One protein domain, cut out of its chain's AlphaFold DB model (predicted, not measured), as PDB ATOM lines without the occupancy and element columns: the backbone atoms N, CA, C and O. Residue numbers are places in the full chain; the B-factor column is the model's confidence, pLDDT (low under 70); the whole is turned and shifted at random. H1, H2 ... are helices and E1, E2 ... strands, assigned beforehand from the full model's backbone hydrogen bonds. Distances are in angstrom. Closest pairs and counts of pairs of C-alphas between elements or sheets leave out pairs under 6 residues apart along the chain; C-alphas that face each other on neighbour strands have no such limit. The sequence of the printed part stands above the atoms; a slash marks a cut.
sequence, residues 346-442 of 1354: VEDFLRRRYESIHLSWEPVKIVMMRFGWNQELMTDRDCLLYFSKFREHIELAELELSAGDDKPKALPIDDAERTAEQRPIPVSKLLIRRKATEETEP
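What this domain is: This is residues 346 to 442 of the 1354 residues of an uncharacterized protein of Trypanosoma cruzi (strain CL Brener) (UniProt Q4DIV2). A small, twisted sheet of three strands has H3 over one face, and H4 packs on H3, while H2 sits beside the edge strand E3. H1 reaches out past one end of the sheet, and at the other end the loop of the hairpin E1 and E2 sticks out with residues 402 to 407. The printed part has 97 residues, with four named helices and three named strands in the order H1, H2, H3, E1, E2, H4, E3; the sheet runs E2, E1, E3, antiparallel throughout, and the class is mixed, helices and strands. The whole is compact, with a radius of gyration of the C-alphas of 13.3 A and spans of 42 by 32 by 24 A.

How they stand to each other: H1, residues 346 to 356, only grazes the sheet, with its residues 354 to 356; its closest C-alphas to E3, residues 430 to 434, are those of Tyr 354 and Arg 434, 6.8 A apart. H2, residues 364 to 370, is only just at the sheet's level, with a height of 3.9 A; the closest C-alphas of H2 and E3 are those of Val 364 and Leu 431, 5.4 A apart. Just before H2, residues 362 to 363 pair antiparallel with residues 431 to 432 of E3. H3, residues 380 to 390, is on the sheet at a height of 8.8 A, forming two layers, a helix on one face of a sheet. It lies only just over E1, residues 394 to 400, with 3 of its 11 C-alphas falling on that strand, and runs along it at 7 degrees on the local plane. E1 and E2, residues 409 to 412, form a hairpin at 137 degrees, with N 398 and O 411 within hydrogen-bond range at 2.8 A. H4, residues 416 to 422, is not on the sheet but touches H3, at a shallow tilt of 31 degrees, opposite ways; their closest C-alphas are those of Arg 381 and Ala 420, 5.0 A apart. E2, H4 and E3 form a split strand-helix-strand unit, two strands running the same way with E1 between them, and its crossover is right-handed. E1 and E3 are antiparallel at 147 degrees, with N 431 and O 397 within range at 2.8 A. H1 is apart from H3 and H4. Every O i to N i+4 pair is within hydrogen-bond range in H1, H2 and H4, against 4 of 7 in H3.

Where its parts are: H1 is 16.0 A long from first to last C-alpha and begins at C-alpha 346, (-24.348, 39.827, -35.498). H3 measures 16.6 A and E1 19.3 A, from C-alpha 394 at (-21.066, 31.534, -48.763). E3 measures 14.0 A and ends at C-alpha 434, (-17.214, 29.869, -48.307).

The domain as a whole: The two C-alphas farthest apart, those of Val 346 and Gly 404, are 44.3 A apart. The printed part has no cut and no long link. The mean pLDDT of the printed part is 81.7, and residues 346 to 353 and 402 to 406 are under 70.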
ATOM      1  N   VAL A 346     -23.754  40.928 -34.737       42.64
ATOM      2  CA  VAL A 346     -24.348  39.827 -35.498       42.64
ATOM      3  C   VAL A 346     -23.349  39.352 -36.563       42.64
ATOM      4  O   VAL A 346     -23.178  38.147 -36.730       42.64
ATOM      5  N   GLU A 347     -22.567  40.255 -37.165       44.08
ATOM      6  CA  GLU A 347     -21.435  39.900 -38.023       44.08
ATOM      7  C   GLU A 347     -20.372  39.062 -37.307       44.08
ATOM      8  O   GLU A 347     -20.016  38.034 -37.856       44.08
ATOM      9  N   ASP A 348     -19.840  39.417 -36.131       50.12
ATOM     10  CA  ASP A 348     -18.650  38.717 -35.601       50.12
ATOM     11  C   ASP A 348     -18.943  37.289 -35.084       50.12
ATOM     12  O   ASP A 348     -18.123  36.378 -35.246       50.12
ATOM     13  N   PHE A 349     -20.149  37.041 -34.553       46.09
ATOM     14  CA  PHE A 349     -20.620  35.675 -34.263       46.09
ATOM     15  C   PHE A 349     -20.775  34.850 -35.548       46.09
ATOM     16  O   PHE A 349     -20.336  33.696 -35.621       46.09
ATOM     17  N   LEU A 350     -21.385  35.444 -36.576       54.07
ATOM     18  CA  LEU A 350     -21.634  34.780 -37.851       54.07
ATOM     19  C   LEU A 350     -20.346  34.588 -38.663       54.07
ATOM     20  O   LEU A 350     -20.152  33.524 -39.242       54.07
ATOM     21  N   ARG A 351     -19.423  35.548 -38.629       59.85
ATOM     22  CA  ARG A 351     -18.104  35.539 -39.270       59.85
ATOM     23  C   ARG A 351     -17.286  34.349 -38.805       59.85
ATOM     24  O   ARG A 351     -16.843  33.570 -39.641       59.85
ATOM     25  N   ARG A 352     -17.178  34.127 -37.491       62.24
ATOM     26  CA  ARG A 352     -16.479  32.950 -36.943       62.24
ATOM     27  C   ARG A 352     -17.185  31.635 -37.292       62.24
ATOM     28  O   ARG A 352     -16.520  30.615 -37.478       62.24
ATOM     29  N   ARG A 353     -18.517  31.643 -37.447       66.35
ATOM     30  CA  ARG A 353     -19.255  30.496 -38.003       66.35
ATOM     31  C   ARG A 353     -18.914  30.279 -39.486       66.35
ATOM     32  O   ARG A 353     -18.582  29.147 -39.838       66.35
ATOM     33  N   TYR A 354     -18.882  31.310 -40.334       71.82
ATOM     34  CA  TYR A 354     -18.470  31.186 -41.742       71.82
ATOM     35  C   TYR A 354     -17.008  30.772 -41.889       71.82
ATOM     36  O   TYR A 354     -16.725  29.889 -42.686       71.82
ATOM     37  N   GLU A 355     -16.096  31.298 -41.074       73.02
ATOM     38  CA  GLU A 355     -14.676  30.920 -41.042       73.02
ATOM     39  C   GLU A 355     -14.440  29.447 -40.652       73.02
ATOM     40  O   GLU A 355     -13.373  28.908 -40.940       73.02
ATOM     41  N   SER A 356     -15.431  28.761 -40.064       79.05
ATOM     42  CA  SER A 356     -15.394  27.304 -39.843       79.05
ATOM     43  C   SER A 356     -15.819  26.474 -41.066       79.05
ATOM     44  O   SER A 356     -15.482  25.293 -41.162       79.05
ATOM     45  N   ILE A 357     -16.552  27.074 -42.009       84.36
ATOM     46  CA  ILE A 357     -16.979  26.431 -43.255       84.36
ATOM     47  C   ILE A 357     -15.778  26.356 -44.204       84.36
ATOM     48  O   ILE A 357     -14.903  27.220 -44.219       84.36
ATOM     49  N   HIS A 358     -15.687  25.277 -44.968       86.97
ATOM     50  CA  HIS A 358     -14.590  25.046 -45.904       86.97
ATOM     51  C   HIS A 358     -14.727  25.895 -47.189       86.97
ATOM     52  O   HIS A 358     -15.833  26.262 -47.587       86.97
ATOM     53  N   LEU A 359     -13.609  26.189 -47.860       86.62
ATOM     54  CA  LEU A 359     -13.568  26.635 -49.262       86.62
ATOM     55  C   LEU A 359     -13.935  25.482 -50.213       86.62
ATOM     56  O   LEU A 359     -14.545  25.681 -51.265       86.62
ATOM     57  N   SER A 360     -13.584  24.250 -49.836       88.59
ATOM     58  CA  SER A 360     -14.100  23.029 -50.457       88.59
ATOM     59  C   SER A 360     -15.555  22.749 -50.054       88.59
ATOM     60  O   SER A 360     -15.967  23.031 -48.933       88.59
ATOM     61  N   TRP A 361     -16.339  22.166 -50.969       91.84
ATOM     62  CA  TRP A 361     -17.739  21.812 -50.712       91.84
ATOM     63  C   TRP A 361     -17.890  20.857 -49.521       91.84
ATOM     64  O   TRP A 361     -17.299  19.773 -49.484       91.84
ATOM     65  N   GLU A 362     -18.743  21.241 -48.577       90.39
ATOM     66  CA  GLU A 362     -19.023  20.502 -47.355       90.39
ATOM     67  C   GLU A 362     -20.532  20.223 -47.227       90.39
ATOM     68  O   GLU A 362     -21.334  21.132 -47.423       90.39
ATOM     69  N   PRO A 363     -20.969  18.990 -46.904       91.59
ATOM     70  CA  PRO A 363     -22.383  18.715 -46.660       91.59
ATOM     71  C   PRO A 363     -22.913  19.517 -45.470       91.59
ATOM     72  O   PRO A 363     -22.327  19.470 -44.384       91.59
ATOM     73  N   VAL A 364     -24.061  20.182 -45.632       90.71
ATOM     74  CA  VAL A 364     -24.686  20.996 -44.574       90.71
ATOM     75  C   VAL A 364     -24.949  20.170 -43.317       90.71
ATOM     76  O   VAL A 364     -24.742  20.673 -42.219       90.71
ATOM     77  N   LYS A 365     -25.244  18.868 -43.438       89.01
ATOM     78  CA  LYS A 365     -25.331  17.954 -42.284       89.01
ATOM     79  C   LYS A 365     -24.073  17.946 -41.398       89.01
ATOM     80  O   LYS A 365     -24.192  17.813 -40.184       89.01
ATOM     81  N   ILE A 366     -22.872  18.085 -41.969       85.83
ATOM     82  CA  ILE A 366     -21.620  18.192 -41.198       85.83
ATOM     83  C   ILE A 366     -21.520  19.571 -40.545       85.83
ATOM     84  O   ILE A 366     -21.180  19.661 -39.369       85.83
ATOM     85  N   VAL A 367     -21.872  20.632 -41.274       86.65
ATOM     86  CA  VAL A 367     -21.871  22.010 -40.758       86.65
ATOM     87  C   VAL A 367     -22.837  22.164 -39.575       86.65
ATOM     88  O   VAL A 367     -22.438  22.678 -38.533       86.65
ATOM     89  N   MET A 368     -24.050  21.615 -39.678       84.53
ATOM     90  CA  MET A 368     -25.029  21.541 -38.589       84.53
ATOM     91  C   MET A 368     -24.476  20.788 -37.372       84.53
ATOM     92  O   MET A 368     -24.467  21.344 -36.276       84.53
ATOM     93  N   MET A 369     -23.912  19.585 -37.562       81.06
ATOM     94  CA  MET A 369     -23.288  18.824 -36.466       81.06
ATOM     95  C   MET A 369     -22.141  19.583 -35.777       81.06
ATOM     96  O   MET A 369     -21.959  19.418 -34.573       81.06
ATOM     97  N   ARG A 370     -21.374  20.418 -36.498       80.66
ATOM     98  CA  ARG A 370     -20.348  21.289 -35.890       80.66
ATOM     99  C   ARG A 370     -20.939  22.472 -35.125       80.66
ATOM    100  O   ARG A 370     -20.335  22.907 -34.158       80.66
ATOM    101  N   PHE A 371     -22.090  22.987 -35.547       76.48
ATOM    102  CA  PHE A 371     -22.791  24.094 -34.889       76.48
ATOM    103  C   PHE A 371     -23.740  23.654 -33.760       76.48
ATOM    104  O   PHE A 371     -24.438  24.500 -33.200       76.48
ATOM    105  N   GLY A 372     -23.783  22.356 -33.437       75.71
ATOM    106  CA  GLY A 372     -24.716  21.783 -32.462       75.71
ATOM    107  C   GLY A 372     -26.166  21.698 -32.954       75.71
ATOM    108  O   GLY A 372     -27.051  21.345 -32.183       75.71
ATOM    109  N   TRP A 373     -26.422  22.003 -34.228       82.00
ATOM    110  CA  TRP A 373     -27.749  21.940 -34.829       82.00
ATOM    111  C   TRP A 373     -28.090  20.504 -35.239       82.00
ATOM    112  O   TRP A 373     -27.322  19.829 -35.928       82.00
ATOM    113  N   ASN A 374     -29.275  20.046 -34.843       78.73
ATOM    114  CA  ASN A 374     -29.912  18.842 -35.364       78.73
ATOM    115  C   ASN A 374     -31.056  19.232 -36.325       78.73
ATOM    116  O   ASN A 374     -31.369  20.409 -36.491       78.73
ATOM    117  N   GLN A 375     -31.678  18.243 -36.970       78.10
ATOM    118  CA  GLN A 375     -32.772  18.473 -37.930       78.10
ATOM    119  C   GLN A 375     -34.117  18.820 -37.245       78.10
ATOM    120  O   GLN A 375     -35.107  19.065 -37.922       78.10
ATOM    121  N   GLU A 376     -34.139  18.844 -35.906       78.03
ATOM    122  CA  GLU A 376     -35.263  19.300 -35.072       78.03
ATOM    123  C   GLU A 376     -35.172  20.817 -34.808       78.03
ATOM    124  O   GLU A 376     -36.192  21.495 -34.764       78.03
ATOM    125  N   LEU A 377     -33.951  21.360 -34.674       75.74
ATOM    126  CA  LEU A 377     -33.677  22.794 -34.491       75.74
ATOM    127  C   LEU A 377     -33.677  23.599 -35.799       75.74
ATOM    128  O   LEU A 377     -33.895  24.808 -35.766       75.74
ATOM    129  N   MET A 378     -33.394  22.961 -36.937       78.63
ATOM    130  CA  MET A 378     -33.489  23.576 -38.264       78.63
ATOM    131  C   MET A 378     -33.989  22.560 -39.287       78.63
ATOM    132  O   MET A 378     -33.346  21.530 -39.514       78.63
ATOM    133  N   THR A 379     -35.107  22.871 -39.943       85.95
ATOM    134  CA  THR A 379     -35.624  22.051 -41.042       85.95
ATOM    135  C   THR A 379     -34.813  22.257 -42.324       85.95
ATOM    136  O   THR A 379     -34.034  23.203 -42.459       85.95
ATOM    137  N   ASP A 380     -35.040  21.401 -43.322       90.43
ATOM    138  CA  ASP A 380     -34.433  21.539 -44.654       90.43
ATOM    139  C   ASP A 380     -34.753  22.901 -45.314       90.43
ATOM    140  O   ASP A 380     -33.929  23.455 -46.046       90.43
ATOM    141  N   ARG A 381     -35.924  23.485 -45.006       89.22
ATOM    142  CA  ARG A 381     -36.320  24.832 -45.450       89.22
ATOM    143  C   ARG A 381     -35.552  25.922 -44.701       89.22
ATOM    144  O   ARG A 381     -35.045  26.845 -45.336       89.22
ATOM    145  N   ASP A 382     -35.434  25.803 -43.380       87.89
ATOM    146  CA  ASP A 382     -34.741  26.795 -42.548       87.89
ATOM    147  C   ASP A 382     -33.245  26.839 -42.854       87.89
ATOM    148  O   ASP A 382     -32.654  27.913 -42.852       87.89
ATOM    149  N   CYS A 383     -32.634  25.701 -43.193       86.05
ATOM    150  CA  CYS A 383     -31.249  25.648 -43.663       86.05
ATOM    151  C   CYS A 383     -31.034  26.524 -44.904       86.05
ATOM    152  O   CYS A 383     -30.104  27.332 -44.927       86.05
ATOM    153  N   LEU A 384     -31.906  26.419 -45.911       89.63
ATOM    154  CA  LEU A 384     -31.827  27.267 -47.102       89.63
ATOM    155  C   LEU A 384     -32.104  28.746 -46.774       89.63
ATOM    156  O   LEU A 384     -31.304  29.590 -47.162       89.63
ATOM    157  N   LEU A 385     -33.168  29.061 -46.022       88.66
ATOM    158  CA  LEU A 385     -33.542  30.444 -45.659       88.66
ATOM    159  C   LEU A 385     -32.572  31.127 -44.683       88.66
ATOM    160  O   LEU A 385     -32.504  32.356 -44.624       88.66
ATOM    161  N   TYR A 386     -31.837  30.356 -43.884       87.20
ATOM    162  CA  TYR A 386     -30.776  30.879 -43.034       87.20
ATOM    163  C   TYR A 386     -29.555  31.216 -43.885       87.20
ATOM    164  O   TYR A 386     -29.080  32.347 -43.857       87.20
ATOM    165  N   PHE A 387     -29.060  30.261 -44.678       88.12
ATOM    166  CA  PHE A 387     -27.846  30.462 -45.467       88.12
ATOM    167  C   PHE A 387     -28.046  31.414 -46.664       88.12
ATOM    168  O   PHE A 387     -27.088  32.066 -47.080       88.12
ATOM    169  N   SER A 388     -29.271  31.597 -47.170       87.31
ATOM    170  CA  SER A 388     -29.565  32.566 -48.239       87.31
ATOM    171  C   SER A 388     -29.347  34.029 -47.832       87.31
ATOM    172  O   SER A 388     -29.069  34.863 -48.692       87.31
ATOM    173  N   LYS A 389     -29.379  34.345 -46.529       84.04
ATOM    174  CA  LYS A 389     -29.062  35.685 -46.001       84.04
ATOM    175  C   LYS A 389     -27.583  36.057 -46.139       84.04
ATOM    176  O   LYS A 389     -27.219  37.202 -45.902       84.04
ATOM    177  N   PHE A 390     -26.730  35.103 -46.517       82.45
ATOM    178  CA  PHE A 390     -25.274  35.244 -46.492       82.45
ATOM    179  C   PHE A 390     -24.621  34.944 -47.850       82.45
ATOM    180  O   PHE A 390     -23.448  34.578 -47.908       82.45
ATOM    181  N   ARG A 391     -25.360  35.162 -48.954       84.08
ATOM    182  CA  ARG A 391     -24.902  35.011 -50.357       84.08
ATOM    183  C   ARG A 391     -23.601  35.761 -50.693       84.08
ATOM    184  O   ARG A 391     -22.979  35.455 -51.705       84.08
ATOM    185  N   GLU A 392     -23.183  36.736 -49.890       81.88
ATOM    186  CA  GLU A 392     -21.893  37.435 -50.021       81.88
ATOM    187  C   GLU A 392     -20.699  36.607 -49.511       81.88
ATOM    188  O   GLU A 392     -19.605  36.695 -50.058       81.88
ATOM    189  N   HIS A 393     -20.919  35.763 -48.499       82.58
ATOM    190  CA  HIS A 393     -19.875  35.062 -47.745       82.58
ATOM    191  C   HIS A 393     -19.812  33.558 -48.051       82.58
ATOM    192  O   HIS A 393     -18.765  32.927 -47.879       82.58
ATOM    193  N   ILE A 394     -20.923  32.970 -48.499       88.66
ATOM    194  CA  ILE A 394     -21.066  31.534 -48.763       88.66
ATOM    195  C   ILE A 394     -21.789  31.253 -50.085       88.66
ATOM    196  O   ILE A 394     -22.528  32.081 -50.618       88.66
ATOM    197  N   GLU A 395     -21.581  30.043 -50.591       91.57
ATOM    198  CA  GLU A 395     -22.308  29.449 -51.711       91.57
ATOM    199  C   GLU A 395     -22.987  28.154 -51.269       91.57
ATOM    200  O   GLU A 395     -22.477  27.429 -50.410       91.57
ATOM    201  N   LEU A 396     -24.121  27.852 -51.898       94.06
ATOM    202  CA  LEU A 396     -24.915  26.646 -51.687       94.06
ATOM    203  C   LEU A 396     -24.989  25.842 -52.989       94.06
ATOM    204  O   LEU A 396     -25.015  26.424 -54.074       94.06
ATOM    205  N   ALA A 397     -25.045  24.514 -52.885       94.19
ATOM    206  CA  ALA A 397     -25.237  23.625 -54.030       94.19
ATOM    207  C   ALA A 397     -26.055  22.373 -53.674       94.19
ATOM    208  O   ALA A 397     -26.015  21.904 -52.537       94.19
ATOM    209  N   GLU A 398     -26.756  21.786 -54.646       94.38
ATOM    210  CA  GLU A 398     -27.322  20.438 -54.516       94.38
ATOM    211  C   GLU A 398     -26.284  19.379 -54.919       94.38
ATOM    212  O   GLU A 398     -25.631  19.483 -55.960       94.38
ATOM    213  N   LEU A 399     -26.148  18.337 -54.096       92.42
ATOM    214  CA  LEU A 399     -25.399  17.125 -54.404       92.42
ATOM    215  C   LEU A 399     -26.201  16.222 -55.355       92.42
ATOM    216  O   LEU A 399     -27.109  15.496 -54.933       92.42
ATOM    217  N   GLU A 400     -25.814  16.202 -56.627       87.84
ATOM    218  CA  GLU A 400     -26.290  15.209 -57.583       87.84
ATOM    219  C   GLU A 400     -25.445  13.931 -57.543       87.84
ATOM    220  O   GLU A 400     -24.226  13.938 -57.747       87.84
ATOM    221  N   LEU A 401     -26.137  12.808 -57.344       80.37
ATOM    222  CA  LEU A 401     -25.611  11.454 -57.488       80.37
ATOM    223  C   LEU A 401     -26.192  10.839 -58.770       80.37
ATOM    224  O   LEU A 401     -27.178  10.105 -58.727       80.37
ATOM    225  N   SER A 402     -25.617  11.182 -59.927       68.72
ATOM    226  CA  SER A 402     -26.015  10.596 -61.214       68.72
ATOM    227  C   SER A 402     -25.713   9.090 -61.224       68.72
ATOM    228  O   SER A 402     -24.559   8.693 -61.100       68.72
ATOM    229  N   ALA A 403     -26.726   8.243 -61.418       62.07
ATOM    230  CA  ALA A 403     -26.626   6.782 -61.262       62.07
ATOM    231  C   ALA A 403     -25.830   6.028 -62.362       62.07
ATOM    232  O   ALA A 403     -26.023   4.827 -62.538       62.07
ATOM    233  N   GLY A 404     -24.971   6.714 -63.124       65.17
ATOM    234  CA  GLY A 404     -24.233   6.143 -64.261       65.17
ATOM    235  C   GLY A 404     -22.895   6.811 -64.607       65.17
ATOM    236  O   GLY A 404     -22.290   6.429 -65.599       65.17
ATOM    237  N   ASP A 405     -22.432   7.781 -63.810       51.44
ATOM    238  CA  ASP A 405     -21.107   8.414 -63.926       51.44
ATOM    239  C   ASP A 405     -20.512   8.523 -62.510       51.44
ATOM    240  O   ASP A 405     -21.099   9.184 -61.653       51.44
ATOM    241  N   ASP A 406     -19.349   7.911 -62.254       60.30
ATOM    242  CA  ASP A 406     -18.773   7.666 -60.910       60.30
ATOM    243  C   ASP A 406     -18.273   8.913 -60.132       60.30
ATOM    244  O   ASP A 406     -17.334   8.835 -59.331       60.30
ATOM    245  N   LYS A 407     -18.836  10.104 -60.366       77.28
ATOM    246  CA  LYS A 407     -18.403  11.355 -59.720       77.28
ATOM    247  C   LYS A 407     -19.601  12.188 -59.246       77.28
ATOM    248  O   LYS A 407     -20.338  12.688 -60.098       77.28
ATOM    249  N   PRO A 408     -19.779  12.395 -57.923       80.08
ATOM    250  CA  PRO A 408     -20.798  13.306 -57.410       80.08
ATOM    251  C   PRO A 408     -20.573  14.723 -57.946       80.08
ATOM    252  O   PRO A 408     -19.438  15.209 -57.967       80.08
ATOM    253  N   LYS A 409     -21.654  15.387 -58.357       87.52
ATOM    254  CA  LYS A 409     -21.636  16.759 -58.881       87.52
ATOM    255  C   LYS A 409     -22.289  17.697 -57.867       87.52
ATOM    256  O   LYS A 409     -23.234  17.313 -57.185       87.52
ATOM    257  N   ALA A 410     -21.770  18.916 -57.767       91.11
ATOM    258  CA  ALA A 410     -22.360  19.994 -56.982       91.11
ATOM    259  C   ALA A 410     -22.974  21.004 -57.960       91.11
ATOM    260  O   ALA A 410     -22.232  21.648 -58.703       91.11
ATOM    261  N   LEU A 411     -24.304  21.111 -57.991       91.77
ATOM    262  CA  LEU A 411     -25.018  22.105 -58.799       91.77
ATOM    263  C   LEU A 411     -25.281  23.361 -57.956       91.77
ATOM    264  O   LEU A 411     -25.997  23.236 -56.962       91.77
ATOM    265  N   PRO A 412     -24.735  24.543 -58.300       91.55
ATOM    266  CA  PRO A 412     -24.988  25.778 -57.556       91.55
ATOM    267  C   PRO A 412     -26.481  26.107 -57.430       91.55
ATOM    268  O   PRO A 412     -27.259  25.870 -58.352       91.55
ATOM    269  N   ILE A 413     -26.872  26.667 -56.285       93.26
ATOM    270  CA  ILE A 413     -28.236  27.137 -56.015       93.26
ATOM    271  C   ILE A 413     -28.225  28.669 -56.078       93.26
ATOM    272  O   ILE A 413     -27.928  29.333 -55.084       93.26
ATOM    273  N   ASP A 414     -28.547  29.222 -57.249       87.71
ATOM    274  CA  ASP A 414     -28.511  30.673 -57.496       87.71
ATOM    275  C   ASP A 414     -29.506  31.450 -56.614       87.71
ATOM    276  O   ASP A 414     -29.212  32.551 -56.138       87.71
ATOM    277  N   ASP A 415     -30.690  30.868 -56.370       89.63
ATOM    278  CA  ASP A 415     -31.753  31.496 -55.584       89.63
ATOM    279  C   ASP A 415     -32.309  30.596 -54.473       89.63
ATOM    280  O   ASP A 415     -33.347  29.936 -54.598       89.63
ATOM    281  N   ALA A 416     -31.574  30.561 -53.362       89.81
ATOM    282  CA  ALA A 416     -31.863  29.703 -52.219       89.81
ATOM    283  C   ALA A 416     -33.194  30.026 -51.509       89.81
ATOM    284  O   ALA A 416     -33.834  29.093 -51.031       89.81
ATOM    285  N   GLU A 417     -33.664  31.282 -51.495       89.71
ATOM    286  CA  GLU A 417     -34.994  31.631 -50.955       89.71
ATOM    287  C   GLU A 417     -36.116  30.981 -51.765       89.71
ATOM    288  O   GLU A 417     -36.890  30.182 -51.237       89.71
ATOM    289  N   ARG A 418     -36.158  31.246 -53.074       89.85
ATOM    290  CA  ARG A 418     -37.152  30.652 -53.973       89.85
ATOM    291  C   ARG A 418     -37.073  29.127 -53.991       89.85
ATOM    292  O   ARG A 418     -38.102  28.461 -54.081       89.85
ATOM    293  N   THR A 419     -35.871  28.567 -53.868       89.52
ATOM    294  CA  THR A 419     -35.678  27.118 -53.725       89.52
ATOM    295  C   THR A 419     -36.286  26.605 -52.416       89.52
ATOM    296  O   THR A 419     -37.017  25.621 -52.440       89.52
ATOM    297  N   ALA A 420     -36.081  27.293 -51.289       88.61
ATOM    298  CA  ALA A 420     -36.666  26.927 -49.998       88.61
ATOM    299  C   ALA A 420     -38.203  26.971 -49.990       88.61
ATOM    300  O   ALA A 420     -38.838  26.181 -49.293       88.61
ATOM    301  N   GLU A 421     -38.807  27.889 -50.749       87.20
ATOM    302  CA  GLU A 421     -40.264  27.993 -50.885       87.20
ATOM    303  C   GLU A 421     -40.860  26.973 -51.863       87.20
ATOM    304  O   GLU A 421     -41.906  26.398 -51.577       87.20
ATOM    305  N   GLN A 422     -40.217  26.745 -53.015       88.05
ATOM    306  CA  GLN A 422     -40.776  25.907 -54.084       88.05
ATOM    307  C   GLN A 422     -40.423  24.422 -53.935       88.05
ATOM    308  O   GLN A 422     -41.220  23.563 -54.315       88.05
ATOM    309  N   ARG A 423     -39.227  24.105 -53.423       88.41
ATOM    310  CA  ARG A 423     -38.710  22.737 -53.281       88.41
ATOM    311  C   ARG A 423     -37.520  22.705 -52.303       88.41
ATOM    312  O   ARG A 423     -36.375  22.685 -52.760       88.41
ATOM    313  N   PRO A 424     -37.749  22.687 -50.975       85.10
ATOM    314  CA  PRO A 424     -36.657  22.619 -50.007       85.10
ATOM    315  C   PRO A 424     -35.780  21.384 -50.258       85.10
ATOM    316  O   PRO A 424     -36.269  20.257 -50.359       85.10
ATOM    317  N   ILE A 425     -34.476  21.616 -50.406       88.61
ATOM    318  CA  ILE A 425     -33.480  20.580 -50.697       88.61
ATOM    319  C   ILE A 425     -33.076  19.921 -49.374       88.61
ATOM    320  O   ILE A 425     -32.615  20.633 -48.479       88.61
ATOM    321  N   PRO A 426     -33.183  18.585 -49.236       89.86
ATOM    322  CA  PRO A 426     -32.833  17.904 -47.997       89.86
ATOM    323  C   PRO A 426     -31.408  18.200 -47.520       89.86
ATOM    324  O   PRO A 426     -30.466  18.177 -48.314       89.86
ATOM    325  N   VAL A 427     -31.209  18.358 -46.208       88.46
ATOM    326  CA  VAL A 427     -29.890  18.561 -45.564       88.46
ATOM    327  C   VAL A 427     -28.875  17.442 -45.876       88.46
ATOM    328  O   VAL A 427     -27.664  17.637 -45.763       88.46
ATOM    329  N   SER A 428     -29.347  16.267 -46.305       88.00
ATOM    330  CA  SER A 428     -28.520  15.160 -46.813       88.00
ATOM    331  C   SER A 428     -27.936  15.391 -48.216       88.00
ATOM    332  O   SER A 428     -26.932  14.764 -48.553       88.00
ATOM    333  N   LYS A 429     -28.546  16.274 -49.015       92.07
ATOM    334  CA  LYS A 429     -28.114  16.685 -50.360       92.07
ATOM    335  C   LYS A 429     -27.512  18.088 -50.398       92.07
ATOM    336  O   LYS A 429     -26.740  18.379 -51.305       92.07
ATOM    337  N   LEU A 430     -27.872  18.964 -49.463       92.93
ATOM    338  CA  LEU A 430     -27.410  20.348 -49.470       92.93
ATOM    339  C   LEU A 430     -25.910  20.433 -49.131       92.93
ATOM    340  O   LEU A 430     -25.453  19.931 -48.100       92.93
ATOM    341  N   LEU A 431     -25.150  21.084 -50.006       94.12
ATOM    342  CA  LEU A 431     -23.735  21.409 -49.855       94.12
ATOM    343  C   LEU A 431     -23.576  22.912 -49.606       94.12
ATOM    344  O   LEU A 431     -24.352  23.721 -50.111       94.12
ATOM    345  N   ILE A 432     -22.532  23.276 -48.871       92.87
ATOM    346  CA  ILE A 432     -22.157  24.657 -48.569       92.87
ATOM    347  C   ILE A 432     -20.636  24.826 -48.676       92.87
ATOM    348  O   ILE A 432     -19.879  23.895 -48.384       92.87
ATOM    349  N   ARG A 433     -20.181  26.006 -49.099       91.84
ATOM    350  CA  ARG A 433     -18.777  26.443 -49.016       91.84
ATOM    351  C   ARG A 433     -18.692  27.944 -48.753       91.84
ATOM    352  O   ARG A 433     -19.655  28.663 -49.006       91.84
ATOM    353  N   ARG A 434     -17.542  28.432 -48.288       89.38
ATOM    354  CA  ARG A 434     -17.214  29.869 -48.307       89.38
ATOM    355  C   ARG A 434     -16.990  30.336 -49.744       89.38
ATOM    356  O   ARG A 434     -16.447  29.584 -50.555       89.38
ATOM    357  N   LYS A 435     -17.341  31.589 -50.033       87.42
ATOM    358  CA  LYS A 435     -16.858  32.273 -51.237       87.42
ATOM    359  C   LYS A 435     -15.355  32.503 -51.126       87.42
ATOM    360  O   LYS A 435     -14.859  32.849 -50.059       87.42
ATOM    361  N   ALA A 436     -14.643  32.285 -52.227       83.32
ATOM    362  CA  ALA A 436     -13.208  32.510 -52.306       83.32
ATOM    363  C   ALA A 436     -12.940  33.934 -52.813       83.32
ATOM    364  O   ALA A 436     -13.007  34.184 -54.014       83.32
ATOM    365  N   THR A 437     -12.647  34.861 -51.898       79.39
ATOM    366  CA  THR A 437     -11.976  36.129 -52.231       79.39
ATOM    367  C   THR A 437     -10.463  35.967 -52.067       79.39
ATOM    368  O   THR A 437     -10.010  35.024 -51.417       79.39
ATOM    369  N   GLU A 438      -9.674  36.891 -52.617       72.33
ATOM    370  CA  GLU A 438      -8.202  36.851 -52.546       72.33
ATOM    371  C   GLU A 438      -7.654  36.857 -51.101       72.33
ATOM    372  O   GLU A 438      -6.608  36.272 -50.826       72.33
ATOM    373  N   GLU A 439      -8.403  37.420 -50.148       70.73
ATOM    374  CA  GLU A 439      -8.055  37.438 -48.720       70.73
ATOM    375  C   GLU A 439      -8.519  36.193 -47.933       70.73
ATOM    376  O   GLU A 439      -8.238  36.065 -46.738       70.73
ATOM    377  N   THR A 440      -9.271  35.271 -48.548       73.98
ATOM    378  CA  THR A 440      -9.982  34.216 -47.805       73.98
ATOM    379  C   THR A 440      -9.062  33.057 -47.397       73.98
ATOM    380  O   THR A 440      -8.884  32.091 -48.137       73.98
ATOM    381  N   GLU A 441      -8.527  33.095 -46.171       74.09
ATOM    382  CA  GLU A 441      -7.766  31.963 -45.614       74.09
ATOM    383  C   GLU A 441      -8.641  30.696 -45.448       74.09
ATOM    384  O   GLU A 441      -9.799  30.807 -45.017       74.09
ATOM    385  N   PRO A 442      -8.115  29.484 -45.732       74.63
ATOM    386  CA  PRO A 442      -8.832  28.226 -45.515       74.63
ATOM    387  C   PRO A 442      -9.176  28.039 -44.032       74.63
ATOM    388  O   PRO A 442      -8.385  28.381 -43.153       74.63
TER     389      PRO A 442